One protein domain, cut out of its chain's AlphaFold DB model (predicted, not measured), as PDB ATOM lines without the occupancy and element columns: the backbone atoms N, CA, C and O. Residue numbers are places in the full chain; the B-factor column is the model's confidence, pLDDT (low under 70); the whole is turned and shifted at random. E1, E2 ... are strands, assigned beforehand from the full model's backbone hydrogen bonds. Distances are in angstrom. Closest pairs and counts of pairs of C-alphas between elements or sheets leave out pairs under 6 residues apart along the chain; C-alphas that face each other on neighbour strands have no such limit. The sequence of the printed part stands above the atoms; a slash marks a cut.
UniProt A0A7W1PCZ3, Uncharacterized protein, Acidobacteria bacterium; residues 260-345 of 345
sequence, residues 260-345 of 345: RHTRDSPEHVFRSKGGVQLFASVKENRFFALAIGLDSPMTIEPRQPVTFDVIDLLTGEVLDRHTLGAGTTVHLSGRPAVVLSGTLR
ATOM      1  N   ARG A 260      72.231 -72.536 -37.014       96.25
ATOM      2  CA  ARG A 260      72.700 -72.808 -38.376       96.25
ATOM      3  C   ARG A 260      73.458 -71.619 -38.948       96.25
ATOM      4  O   ARG A 260      73.022 -70.479 -38.807       96.25
ATOM      5  N   HIS A 261      74.540 -71.898 -39.657       96.81
ATOM      6  CA  HIS A 261      75.379 -70.912 -40.319       96.81
ATOM      7  C   HIS A 261      75.757 -71.397 -41.715       96.81
ATOM      8  O   HIS A 261      76.350 -72.463 -41.883       96.81
ATOM      9  N   THR A 262      75.433 -70.594 -42.722       95.56
ATOM     10  CA  THR A 262      76.026 -70.730 -44.055       95.56
ATOM     11  C   THR A 262      77.441 -70.158 -44.051       95.56
ATOM     12  O   THR A 262      77.815 -69.416 -43.137       95.56
ATOM     13  N   ARG A 263      78.215 -70.444 -45.100       95.06
ATOM     14  CA  ARG A 263      79.591 -69.958 -45.280       95.06
ATOM     15  C   ARG A 263      79.766 -68.465 -44.993       95.06
ATOM     16  O   ARG A 263      80.747 -68.071 -44.366       95.06
ATOM     17  N   ASP A 264      78.825 -67.652 -45.462       93.31
ATOM     18  CA  ASP A 264      78.910 -66.190 -45.398       93.31
ATOM     19  C   ASP A 264      78.349 -65.614 -44.090       93.31
ATOM     20  O   ASP A 264      78.384 -64.402 -43.868       93.31
ATOM     21  N   SER A 265      77.856 -66.470 -43.189       95.31
ATOM     22  CA  SER A 265      77.342 -66.032 -41.894       95.31
ATOM     23  C   SER A 265      78.463 -65.387 -41.060       95.31
ATOM     24  O   SER A 265      79.539 -65.974 -40.904       95.31
ATOM     25  N   PRO A 266      78.241 -64.204 -40.455       94.88
ATOM     26  CA  PRO A 266      79.268 -63.524 -39.659       94.88
ATOM     27  C   PRO A 266      79.662 -64.315 -38.403       94.88
ATOM     28  O   PRO A 266      80.813 -64.244 -37.973       94.88
ATOM     29  N   GLU A 267      78.719 -65.094 -37.866       95.44
ATOM     30  CA  GLU A 267      78.876 -65.986 -36.710       95.44
ATOM     31  C   GLU A 267      79.452 -67.368 -37.077       95.44
ATOM     32  O   GLU A 267      79.638 -68.210 -36.201       95.44
ATOM     33  N   HIS A 268      79.747 -67.628 -38.356       97.81
ATOM     34  CA  HIS A 268      80.314 -68.907 -38.773       97.81
ATOM     35  C   HIS A 268      81.683 -69.143 -38.107       97.81
ATOM     36  O   HIS A 268      82.541 -68.258 -38.101       97.81
ATOM     37  N   VAL A 269      81.916 -70.356 -37.590       97.88
ATOM     38  CA  VAL A 269      83.134 -70.726 -36.828       97.88
ATOM     39  C   VAL A 269      84.420 -70.491 -37.628       97.88
ATOM     40  O   VAL A 269      85.454 -70.112 -37.075       97.88
ATOM     41  N   PHE A 270      84.339 -70.675 -38.943       98.38
ATOM     42  CA  PHE A 270      85.441 -70.507 -39.886       98.38
ATOM     43  C   PHE A 270      85.168 -69.388 -40.893       98.38
ATOM     44  O   PHE A 270      84.031 -69.171 -41.306       98.38
ATOM     45  N   ARG A 271      86.219 -68.721 -41.361       97.88
ATOM     46  CA  ARG A 271      86.260 -68.156 -42.714       97.88
ATOM     47  C   ARG A 271      86.706 -69.260 -43.665       97.88
ATOM     48  O   ARG A 271      87.507 -70.109 -43.281       97.88
ATOM     49  N   SER A 272      86.216 -69.249 -44.899       97.69
ATOM     50  CA  SER A 272      86.632 -70.238 -45.894       97.69
ATOM     51  C   SER A 272      86.797 -69.635 -47.279       97.69
ATOM     52  O   SER A 272      86.038 -68.745 -47.658       97.69
ATOM     53  N   LYS A 273      87.745 -70.169 -48.051       97.44
ATOM     54  CA  LYS A 273      87.971 -69.840 -49.461       97.44
ATOM     55  C   LYS A 273      88.162 -71.123 -50.266       97.44
ATOM     56  O   LYS A 273      88.910 -71.998 -49.842       97.44
ATOM     57  N   GLY A 274      87.543 -71.205 -51.441       96.69
ATOM     58  CA  GLY A 274      87.529 -72.429 -52.249       96.69
ATOM     59  C   GLY A 274      86.412 -73.389 -51.835       96.69
ATOM     60  O   GLY A 274      85.600 -73.075 -50.960       96.69
ATOM     61  N   GLY A 275      86.342 -74.539 -52.502       95.50
ATOM     62  CA  GLY A 275      85.204 -75.460 -52.437       95.50
ATOM     63  C   GLY A 275      83.845 -74.817 -52.768       95.50
ATOM     64  O   GLY A 275      83.743 -73.621 -53.051       95.50
ATOM     65  N   VAL A 276      82.766 -75.595 -52.686       96.31
ATOM     66  CA  VAL A 276      81.416 -75.130 -53.052       96.31
ATOM     67  C   VAL A 276      80.721 -74.430 -51.886       96.31
ATOM     68  O   VAL A 276      80.368 -73.261 -52.017       96.31
ATOM     69  N   GLN A 277      80.573 -75.098 -50.739       96.50
ATOM     70  CA  GLN A 277      79.959 -74.529 -49.532       96.50
ATOM     71  C   GLN A 277      80.624 -75.053 -48.259       96.50
ATOM     72  O   GLN A 277      81.213 -76.133 -48.251       96.50
ATOM     73  N   LEU A 278      80.541 -74.255 -47.194       98.12
ATOM     74  CA  LEU A 278      80.884 -74.669 -45.836       98.12
ATOM     75  C   LEU A 278      79.694 -74.337 -44.944       98.12
ATOM     76  O   LEU A 278      79.382 -73.169 -44.727       98.12
ATOM     77  N   PHE A 279      79.020 -75.378 -44.486       98.31
ATOM     78  CA  PHE A 279      77.895 -75.271 -43.574       98.31
ATOM     79  C   PHE A 279      78.364 -75.533 -42.152       98.31
ATOM     80  O   PHE A 279      79.212 -76.401 -41.952       98.31
ATOM     81  N   ALA A 280      77.782 -74.859 -41.165       98.31
ATOM     82  CA  ALA A 280      78.015 -75.161 -39.761       98.31
ATOM     83  C   ALA A 280      76.731 -75.104 -38.938       98.31
ATOM     84  O   ALA A 280      75.860 -74.263 -39.149       98.31
ATOM     85  N   SER A 281      76.671 -75.975 -37.944       98.25
ATOM     86  CA  SER A 281      75.706 -75.965 -36.861       98.25
ATOM     87  C   SER A 281      76.475 -75.807 -35.550       98.25
ATOM     88  O   SER A 281      77.480 -76.488 -35.336       98.25
ATOM     89  N   VAL A 282      76.036 -74.907 -34.673       98.31
ATOM     90  CA  VAL A 282      76.728 -74.562 -33.419       98.31
ATOM     91  C   VAL A 282      75.761 -74.642 -32.240       98.31
ATOM     92  O   VAL A 282      74.641 -74.128 -32.301       98.31
ATOM     93  N   LYS A 283      76.206 -75.261 -31.145       98.12
ATOM     94  CA  LYS A 283      75.503 -75.286 -29.857       98.12
ATOM     95  C   LYS A 283      76.517 -75.140 -28.736       98.12
ATOM     96  O   LYS A 283      77.408 -75.973 -28.595       98.12
ATOM     97  N   GLU A 284      76.357 -74.087 -27.937       96.81
ATOM     98  CA  GLU A 284      77.284 -73.747 -26.851       96.81
ATOM     99  C   GLU A 284      78.725 -73.646 -27.380       96.81
ATOM    100  O   GLU A 284      78.986 -72.873 -28.300       96.81
ATOM    101  N   ASN A 285      79.657 -74.430 -26.836       97.56
ATOM    102  CA  ASN A 285      81.041 -74.491 -27.292       97.56
ATOM    103  C   ASN A 285      81.294 -75.595 -28.329       97.56
ATOM    104  O   ASN A 285      82.450 -75.858 -28.641       97.56
ATOM    105  N   ARG A 286      80.268 -76.270 -28.851       98.50
ATOM    106  CA  ARG A 286      80.404 -77.340 -29.847       98.50
ATOM    107  C   ARG A 286      80.010 -76.842 -31.224       98.50
ATOM    108  O   ARG A 286      79.072 -76.059 -31.374       98.50
ATOM    109  N   PHE A 287      80.680 -77.364 -32.241       98.69
ATOM    110  CA  PHE A 287      80.275 -77.169 -33.622       98.69
ATOM    111  C   PHE A 287      80.337 -78.469 -34.415       98.69
ATOM    112  O   PHE A 287      81.095 -79.393 -34.111       98.69
ATOM    113  N   PHE A 288      79.522 -78.504 -35.458       98.75
ATOM    114  CA  PHE A 288      79.497 -79.543 -36.464       98.75
ATOM    115  C   PHE A 288      79.393 -78.860 -37.822       98.75
ATOM    116  O   PHE A 288      78.493 -78.052 -38.027       98.75
ATOM    117  N   ALA A 289      80.326 -79.118 -38.726       98.69
ATOM    118  CA  ALA A 289      80.382 -78.466 -40.024       98.69
ATOM    119  C   ALA A 289      80.524 -79.481 -41.157       98.69
ATOM    120  O   ALA A 289      81.089 -80.556 -40.978       98.69
ATOM    121  N   LEU A 290      80.013 -79.121 -42.330       98.69
ATOM    122  CA  LEU A 290      80.062 -79.919 -43.548       98.69
ATOM    123  C   LEU A 290      80.698 -79.073 -44.651       98.69
ATOM    124  O   LEU A 290      80.136 -78.059 -45.075       98.69
ATOM    125  N   ALA A 291      81.877 -79.490 -45.107       98.50
ATOM    126  CA  ALA A 291      82.575 -78.889 -46.236       98.50
ATOM    127  C   ALA A 291      82.284 -79.707 -47.497       98.50
ATOM    128  O   ALA A 291      82.554 -80.909 -47.518       98.50
ATOM    129  N   ILE A 292      81.760 -79.067 -48.545       98.19
ATOM    130  CA  ILE A 292      81.391 -79.734 -49.804       98.19
ATOM    131  C   ILE A 292      82.061 -79.101 -51.023       98.19
ATOM    132  O   ILE A 292      82.450 -77.927 -51.009       98.19
ATOM    133  N   GLY A 293      82.162 -79.874 -52.105       97.19
ATOM    134  CA  GLY A 293      82.784 -79.439 -53.357       97.19
ATOM    135  C   GLY A 293      84.298 -79.358 -53.278       97.19
ATOM    136  O   GLY A 293      84.901 -78.450 -53.845       97.19
ATOM    137  N   LEU A 294      84.902 -80.295 -52.556       97.25
ATOM    138  CA  LEU A 294      86.336 -80.359 -52.295       97.25
ATOM    139  C   LEU A 294      87.155 -80.984 -53.443       97.25
ATOM    140  O   LEU A 294      88.360 -81.187 -53.298       97.25
ATOM    141  N   ASP A 295      86.538 -81.179 -54.615       92.69
ATOM    142  CA  ASP A 295      87.259 -81.362 -55.887       92.69
ATOM    143  C   ASP A 295      88.175 -80.159 -56.181       92.69
ATOM    144  O   ASP A 295      89.185 -80.268 -56.873       92.69
ATOM    145  N   SER A 296      87.824 -78.993 -55.626       92.75
ATOM    146  CA  SER A 296      88.708 -77.840 -55.489       92.75
ATOM    147  C   SER A 296      89.081 -77.658 -54.013       92.75
ATOM    148  O   SER A 296      88.172 -77.578 -53.184       92.75
ATOM    149  N   PRO A 297      90.377 -77.533 -53.662       95.44
ATOM    150  CA  PRO A 297      90.801 -77.369 -52.277       95.44
ATOM    151  C   PRO A 297      90.081 -76.212 -51.578       95.44
ATOM    152  O   PRO A 297      89.925 -75.125 -52.144       95.44
ATOM    153  N   MET A 298      89.678 -76.431 -50.328       98.31
ATOM    154  CA  MET A 298      89.112 -75.394 -49.472       98.31
ATOM    155  C   MET A 298      90.114 -75.035 -48.386       98.31
ATOM    156  O   MET A 298      90.591 -75.892 -47.655       98.31
ATOM    157  N   THR A 299      90.419 -73.753 -48.257       98.44
ATOM    158  CA  THR A 299      91.169 -73.234 -47.113       98.44
ATOM    159  C   THR A 299      90.177 -72.757 -46.071       98.44
ATOM    160  O   THR A 299      89.294 -71.966 -46.405       98.44
ATOM    161  N   ILE A 300      90.322 -73.218 -44.833       98.50
ATOM    162  CA  ILE A 300      89.535 -72.763 -43.685       98.50
ATOM    163  C   ILE A 300      90.437 -72.062 -42.670       98.50
ATOM    164  O   ILE A 300      91.589 -72.445 -42.481       98.50
ATOM    165  N   GLU A 301      89.904 -71.037 -42.018       98.38
ATOM    166  CA  GLU A 301      90.574 -70.230 -40.994       98.38
ATOM    167  C   GLU A 301      89.593 -70.043 -39.828       98.38
ATOM    168  O   GLU A 301      88.539 -69.430 -40.022       98.38
ATOM    169  N   PRO A 302      89.860 -70.570 -38.623       98.12
ATOM    170  CA  PRO A 302      88.946 -70.433 -37.509       98.12
ATOM    171  C   PRO A 302      88.980 -68.994 -36.985       98.12
ATOM    172  O   PRO A 302      90.039 -68.371 -36.867       98.12
ATOM    173  N   ARG A 303      87.805 -68.454 -36.655       97.50
ATOM    174  CA  ARG A 303      87.668 -67.088 -36.121       97.50
ATOM    175  C   ARG A 303      88.042 -66.979 -34.642       97.50
ATOM    176  O   ARG A 303      88.255 -65.879 -34.144       97.50
ATOM    177  N   GLN A 304      88.121 -68.114 -33.961       97.06
ATOM    178  CA  GLN A 304      88.474 -68.268 -32.553       97.06
ATOM    179  C   GLN A 304      89.289 -69.556 -32.373       97.06
ATOM    180  O   GLN A 304      89.323 -70.368 -33.296       97.06
ATOM    181  N   PRO A 305      89.972 -69.767 -31.239       98.31
ATOM    182  CA  PRO A 305      90.661 -71.024 -30.983       98.31
ATOM    183  C   PRO A 305      89.703 -72.225 -31.039       98.31
ATOM    184  O   PRO A 305      88.600 -72.184 -30.493       98.31
ATOM    185  N   VAL A 306      90.117 -73.301 -31.711       98.56
ATOM    186  CA  VAL A 306      89.284 -74.498 -31.914       98.56
ATOM    187  C   VAL A 306      90.075 -75.791 -31.788       98.56
ATOM    188  O   VAL A 306      91.296 -75.841 -31.959       98.56
ATOM    189  N   THR A 307      89.362 -76.880 -31.526       98.69
ATOM    190  CA  THR A 307      89.856 -78.250 -31.711       98.69
ATOM    191  C   THR A 307      88.816 -79.070 -32.423       98.69
ATOM    192  O   THR A 307      87.664 -79.069 -31.994       98.69
ATOM    193  N   PHE A 308      89.207 -79.755 -33.490       98.69
ATOM    194  CA  PHE A 308      88.273 -80.542 -34.279       98.69
ATOM    195  C   PHE A 308      88.938 -81.701 -34.999       98.69
ATOM    196  O   PHE A 308      90.134 -81.668 -35.294       98.69
ATOM    197  N   ASP A 309      88.103 -82.683 -35.303       98.81
ATOM    198  CA  ASP A 309      88.417 -83.818 -36.152       98.81
ATOM    199  C   ASP A 309      87.879 -83.553 -37.563       98.81
ATOM    200  O   ASP A 309      86.772 -83.025 -37.727       98.81
ATOM    201  N   VAL A 310      88.666 -83.916 -38.575       98.69
ATOM    202  CA  VAL A 310      88.226 -84.026 -39.970       98.69
ATOM    203  C   VAL A 310      87.767 -85.460 -40.182       98.69
ATOM    204  O   VAL A 310      88.550 -86.388 -40.011       98.69
ATOM    205  N   ILE A 311      86.504 -85.651 -40.538       98.75
ATOM    206  CA  ILE A 311      85.848 -86.958 -40.578       98.75
ATOM    207  C   ILE A 311      85.418 -87.269 -42.013       98.75
ATOM    208  O   ILE A 311      84.785 -86.445 -42.683       98.75
ATOM    209  N   ASP A 312      85.734 -88.474 -42.487       98.12
ATOM    210  CA  ASP A 312      85.130 -89.019 -43.702       98.12
ATOM    211  C   ASP A 312      83.650 -89.303 -43.449       98.12
ATOM    212  O   ASP A 312      83.305 -90.180 -42.657       98.12
ATOM    213  N   LEU A 313      82.759 -88.586 -44.138       96.50
ATOM    214  CA  LEU A 313      81.330 -88.754 -43.899       96.50
ATOM    215  C   LEU A 313      80.817 -90.170 -44.207       96.50
ATOM    216  O   LEU A 313      79.877 -90.608 -43.548       96.50
ATOM    217  N   LEU A 314      81.407 -90.906 -45.157       96.31
ATOM    218  CA  LEU A 314      80.912 -92.242 -45.509       96.31
ATOM    219  C   LEU A 314      81.270 -93.297 -44.466       96.31
ATOM    220  O   LEU A 314      80.485 -94.214 -44.228       96.31
ATOM    221  N   THR A 315      82.459 -93.197 -43.876       97.38
ATOM    222  CA  THR A 315      83.009 -94.241 -42.997       97.38
ATOM    223  C   THR A 315      82.962 -93.860 -41.523       97.38
ATOM    224  O   THR A 315      82.975 -94.747 -40.675       97.38
ATOM    225  N   GLY A 316      82.897 -92.563 -41.209       97.75
ATOM    226  CA  GLY A 316      83.075 -92.036 -39.857       97.75
ATOM    227  C   GLY A 316      84.530 -92.030 -39.380       97.75
ATOM    228  O   GLY A 316      84.787 -91.706 -38.224       97.75
ATOM    229  N   GLU A 317      85.487 -92.381 -40.244       98.19
ATOM    230  CA  GLU A 317      86.911 -92.378 -39.913       98.19
ATOM    231  C   GLU A 317      87.418 -90.949 -39.686       98.19
ATOM    232  O   GLU A 317      87.176 -90.053 -40.501       98.19
ATOM    233  N   VAL A 318      88.158 -90.745 -38.592       98.50
ATOM    234  CA  VAL A 318      88.901 -89.505 -38.348       98.50
ATOM    235  C   VAL A 318      90.145 -89.507 -39.231       98.50
ATOM    236  O   VAL A 318      91.058 -90.303 -39.028       98.50
ATOM    237  N   LEU A 319      90.168 -88.606 -40.205       98.31
ATOM    238  CA  LEU A 319      91.242 -88.445 -41.183       98.31
ATOM    239  C   LEU A 319      92.393 -87.599 -40.644       98.31
ATOM    240  O   LEU A 319      93.548 -87.850 -40.971       98.31
ATOM    241  N   ASP A 320      92.064 -86.584 -39.848       98.25
ATOM    242  CA  ASP A 320      93.030 -85.696 -39.212       98.25
ATOM    243  C   ASP A 320      92.413 -85.049 -37.964       98.25
ATOM    244  O   ASP A 320      91.188 -85.002 -37.809       98.25
ATOM    245  N   ARG A 321      93.261 -84.526 -37.080       98.44
ATOM    246  CA  ARG A 321      92.876 -83.787 -35.877       98.44
ATOM    247  C   ARG A 321      93.680 -82.503 -35.776       98.44
ATOM    248  O   ARG A 321      94.907 -82.517 -35.717       98.44
ATOM    249  N   HIS A 322      92.981 -81.385 -35.612       98.44
ATOM    250  CA  HIS A 322      93.601 -80.073 -35.497       98.44
ATOM    251  C   HIS A 322      93.305 -79.411 -34.152       98.44
ATOM    252  O   HIS A 322      92.197 -79.477 -33.625       98.44
ATOM    253  N   THR A 323      94.303 -78.709 -33.614       98.31
ATOM    254  CA  THR A 323      94.139 -77.697 -32.561       98.31
ATOM    255  C   THR A 323      94.739 -76.406 -33.088       98.31
ATOM    256  O   THR A 323      95.949 -76.331 -33.289       98.31
ATOM    257  N   LEU A 324      93.896 -75.410 -33.349       97.81
ATOM    258  CA  LEU A 324      94.285 -74.191 -34.053       97.81
ATOM    259  C   LEU A 324      93.959 -72.961 -33.212       97.81
ATOM    260  O   LEU A 324      92.907 -72.897 -32.574       97.81
ATOM    261  N   GLY A 325      94.843 -71.966 -33.256       97.75
ATOM    262  CA  GLY A 325      94.518 -70.610 -32.825       97.75
ATOM    263  C   GLY A 325      93.711 -69.870 -33.893       97.75
ATOM    264  O   GLY A 325      93.714 -70.253 -35.066       97.75
ATOM    265  N   ALA A 326      93.055 -68.779 -33.493       96.44
ATOM    266  CA  ALA A 326      92.362 -67.895 -34.426       96.44
ATOM    267  C   ALA A 326      93.308 -67.417 -35.543       96.44
ATOM    268  O   ALA A 326      94.472 -67.111 -35.284       96.44
ATOM    269  N   GLY A 327      92.818 -67.366 -36.783       94.50
ATOM    270  CA  GLY A 327      93.609 -66.922 -37.935       94.50
ATOM    271  C   GLY A 327      94.552 -67.975 -38.538       94.50
ATOM    272  O   GLY A 327      95.176 -67.710 -39.561       94.50
ATOM    273  N   THR A 328      94.665 -69.172 -37.947       97.31
ATOM    274  CA  THR A 328      95.522 -70.243 -38.493       97.31
ATOM    275  C   THR A 328      94.802 -71.000 -39.606       97.31
ATOM    276  O   THR A 328      93.684 -71.462 -39.412       97.31
ATOM    277  N   THR A 329      95.429 -71.182 -40.764       97.44
ATOM    278  CA  THR A 329      94.779 -71.831 -41.911       97.44
ATOM    279  C   THR A 329      95.018 -73.339 -41.973       97.44
ATOM    280  O   THR A 329      96.128 -73.800 -41.721       97.44
ATOM    281  N   VAL A 330      94.007 -74.089 -42.415       97.62
ATOM    282  CA  VAL A 330      94.103 -75.504 -42.820       97.62
ATOM    283  C   VAL A 330      93.518 -75.674 -44.221       97.62
ATOM    284  O   VAL A 330      92.575 -74.973 -44.594       97.62
ATOM    285  N   HIS A 331      94.071 -76.605 -44.999       97.56
ATOM    286  CA  HIS A 331      93.574 -76.958 -46.327       97.56
ATOM    287  C   HIS A 331      92.840 -78.301 -46.287       97.56
ATOM    288  O   HIS A 331      93.399 -79.306 -45.864       97.56
ATOM    289  N   LEU A 332      91.598 -78.313 -46.765       97.81
ATOM    290  CA  LEU A 332      90.766 -79.498 -46.937       97.81
ATOM    291  C   LEU A 332      90.765 -79.896 -48.418       97.81
ATOM    292  O   LEU A 332      90.470 -79.065 -49.284       97.81
ATOM    293  N   SER A 333      91.093 -81.151 -48.715       95.75
ATOM    294  CA  SER A 333      91.105 -81.712 -50.072       95.75
ATOM    295  C   SER A 333      91.107 -83.248 -50.036       95.75
ATOM    296  O   SER A 333      91.073 -83.855 -48.967       95.75
ATOM    297  N   GLY A 334      91.126 -83.890 -51.210       92.00
ATOM    298  CA  GLY A 334      91.313 -85.342 -51.345       92.00
ATOM    299  C   GLY A 334      90.036 -86.181 -51.256       92.00
ATOM    300  O   GLY A 334      90.078 -87.381 -51.509       92.00
ATOM    301  N   ARG A 335      88.894 -85.562 -50.941       95.38
ATOM    302  CA  ARG A 335      87.555 -86.174 -50.948       95.38
ATOM    303  C   ARG A 335      86.540 -85.166 -51.486       95.38
ATOM    304  O   ARG A 335      86.834 -83.983 -51.397       95.38
ATOM    305  N   PRO A 336      85.355 -85.571 -51.979       97.19
ATOM    306  CA  PRO A 336      84.334 -84.625 -52.455       97.19
ATOM    307  C   PRO A 336      83.727 -83.760 -51.337       97.19
ATOM    308  O   PRO A 336      83.379 -82.597 -51.557       97.19
ATOM    309  N   ALA A 337      83.611 -84.324 -50.134       98.19
ATOM    310  CA  ALA A 337      83.131 -83.653 -48.933       98.19
ATOM    311  C   ALA A 337      83.756 -84.275 -47.674       98.19
ATOM    312  O   ALA A 337      84.189 -85.429 -47.701       98.19
ATOM    313  N   VAL A 338      83.787 -83.511 -46.579       98.62
ATOM    314  CA  VAL A 338      84.196 -83.969 -45.237       98.62
ATOM    315  C   VAL A 338      83.356 -83.290 -44.158       98.62
ATOM    316  O   VAL A 338      82.832 -82.190 -44.356       98.62
ATOM    317  N   VAL A 339      83.267 -83.934 -42.998       98.75
ATOM    318  CA  VAL A 339      82.686 -83.364 -41.779       98.75
ATOM    319  C   VAL A 339      83.799 -82.804 -40.898       98.75
ATOM    320  O   VAL A 339      84.863 -83.404 -40.786       98.75
ATOM    321  N   LEU A 340      83.545 -81.675 -40.242       98.75
ATOM    322  CA  LEU A 340      84.382 -81.143 -39.169       98.75
ATOM    323  C   LEU A 340      83.568 -81.180 -37.875       98.75
ATOM    324  O   LEU A 340      82.521 -80.540 -37.793       98.75
ATOM    325  N   SER A 341      84.030 -81.901 -36.858       98.69
ATOM    326  CA  SER A 341      83.351 -81.953 -35.557       98.69
ATOM    327  C   SER A 341      84.302 -81.527 -34.455       98.69
ATOM    328  O   SER A 341      85.420 -82.036 -34.371       98.69
ATOM    329  N   GLY A 342      83.890 -80.572 -33.624       98.44
ATOM    330  CA  GLY A 342      84.819 -79.990 -32.671       98.44
ATOM    331  C   GLY A 342      84.220 -79.066 -31.631       98.44
ATOM    332  O   GLY A 342      83.006 -78.964 -31.449       98.44
ATOM    333  N   THR A 343      85.129 -78.395 -30.929       98.56
ATOM    334  CA  THR A 343      84.832 -77.439 -29.867       98.56
ATOM    335  C   THR A 343      85.563 -76.118 -30.068       98.56
ATOM    336  O   THR A 343      86.662 -76.062 -30.627       98.56
ATOM    337  N   LEU A 344      84.917 -75.057 -29.602       97.31
ATOM    338  CA  LEU A 344      85.449 -73.716 -29.413       97.31
ATOM    339  C   LEU A 344      86.157 -73.678 -28.051       97.31
ATOM    340  O   LEU A 344      85.664 -74.288 -27.097       97.31
ATOM    341  N   ARG A 345      87.304 -73.002 -27.967       89.75
ATOM    342  CA  ARG A 345      88.097 -72.879 -26.734       89.75
ATOM    343  C   ARG A 345      88.126 -71.462 -26.193       89.75
ATOM    344  O   ARG A 345      88.208 -70.524 -27.019       89.75
TER     345      ARG A 345
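What this domain is: This is residues 260 to 345 of the 345 residues of an uncharacterized protein of Acidobacteria bacterium (UniProt A0A7W1PCZ3). This is a small sandwich: a twisted, curled wall of five strands, E2 E3 E8 E5 E6, has the smaller sheet E1 E4 E7 over one face, with the strands of the two running nearly along each other. The first printed residues, 260 to 261, pair antiparallel with residues 280 to 281 of E2, and the chain then loops over to E1. The printed part has 86 residues, with no named helix and eight named strands, E1 to E8 in order; both sheets are antiparallel and the class is all strand. The whole is compact and rounded, with a radius of gyration of the C-alphas of 11.5 A and spans of 28 by 24 by 23 A.

Where its parts are: Begin at C-alpha 260, (72.700, -72.808, -38.376), and go on to Phe 270 at (85.441, -70.507, -39.886), where E1 begins; it ends at residue 273. E2, residues 277 to 283, runs 20.2 A, and E3, residues 286 to 292, runs 20.1 A. Next come E4, residues 298 to 302, E5, residues 306 to 311, 15.6 A long, and E6, residues 318 to 324, 16.8 A long. E7 is residues 330 to 332. E8, residues 337 to 344, is the longest at 22.0 A and ends at C-alpha 344, (85.449, -73.716, -29.413).

How they stand to each other: Look first at the larger sheet, whose edge strands are E2 and E6. E2 and E3 form a hairpin, with N 281 and O 288 2.8 A apart. E3 and E8 are antiparallel at 160 degrees, with N 289 and O 340 2.8 A apart. E8 and E5 follow at 154 degrees, with N 311 and O 339 2.8 A apart. E5 and E6 form a second hairpin, with N 308 and O 322 3.0 A apart. In the smaller sheet, E4 is the inner strand: N 271 of E1 and O 301 are 2.8 A apart, and N 332 of E7 and O 298 are 2.8 A apart. These two sheets form the sandwich, two sheets face to face, 10.0 A centre to centre where they face each other. Between them, the closest C-alphas of E1 and E2 are those of Ser 272 and Leu 278, 7.3 A; E1 and E8 are apart.

The domain as a whole: The C-alphas farthest apart are those of Glu 284 and Asp 295, 31.6 A. The printed part has no cut and ends at the chain's last residue, 345. The link E5 to E6 is short; the other links between strands are tight. Mean pLDDT of the printed part is 97.3, and no printed residue is under 70.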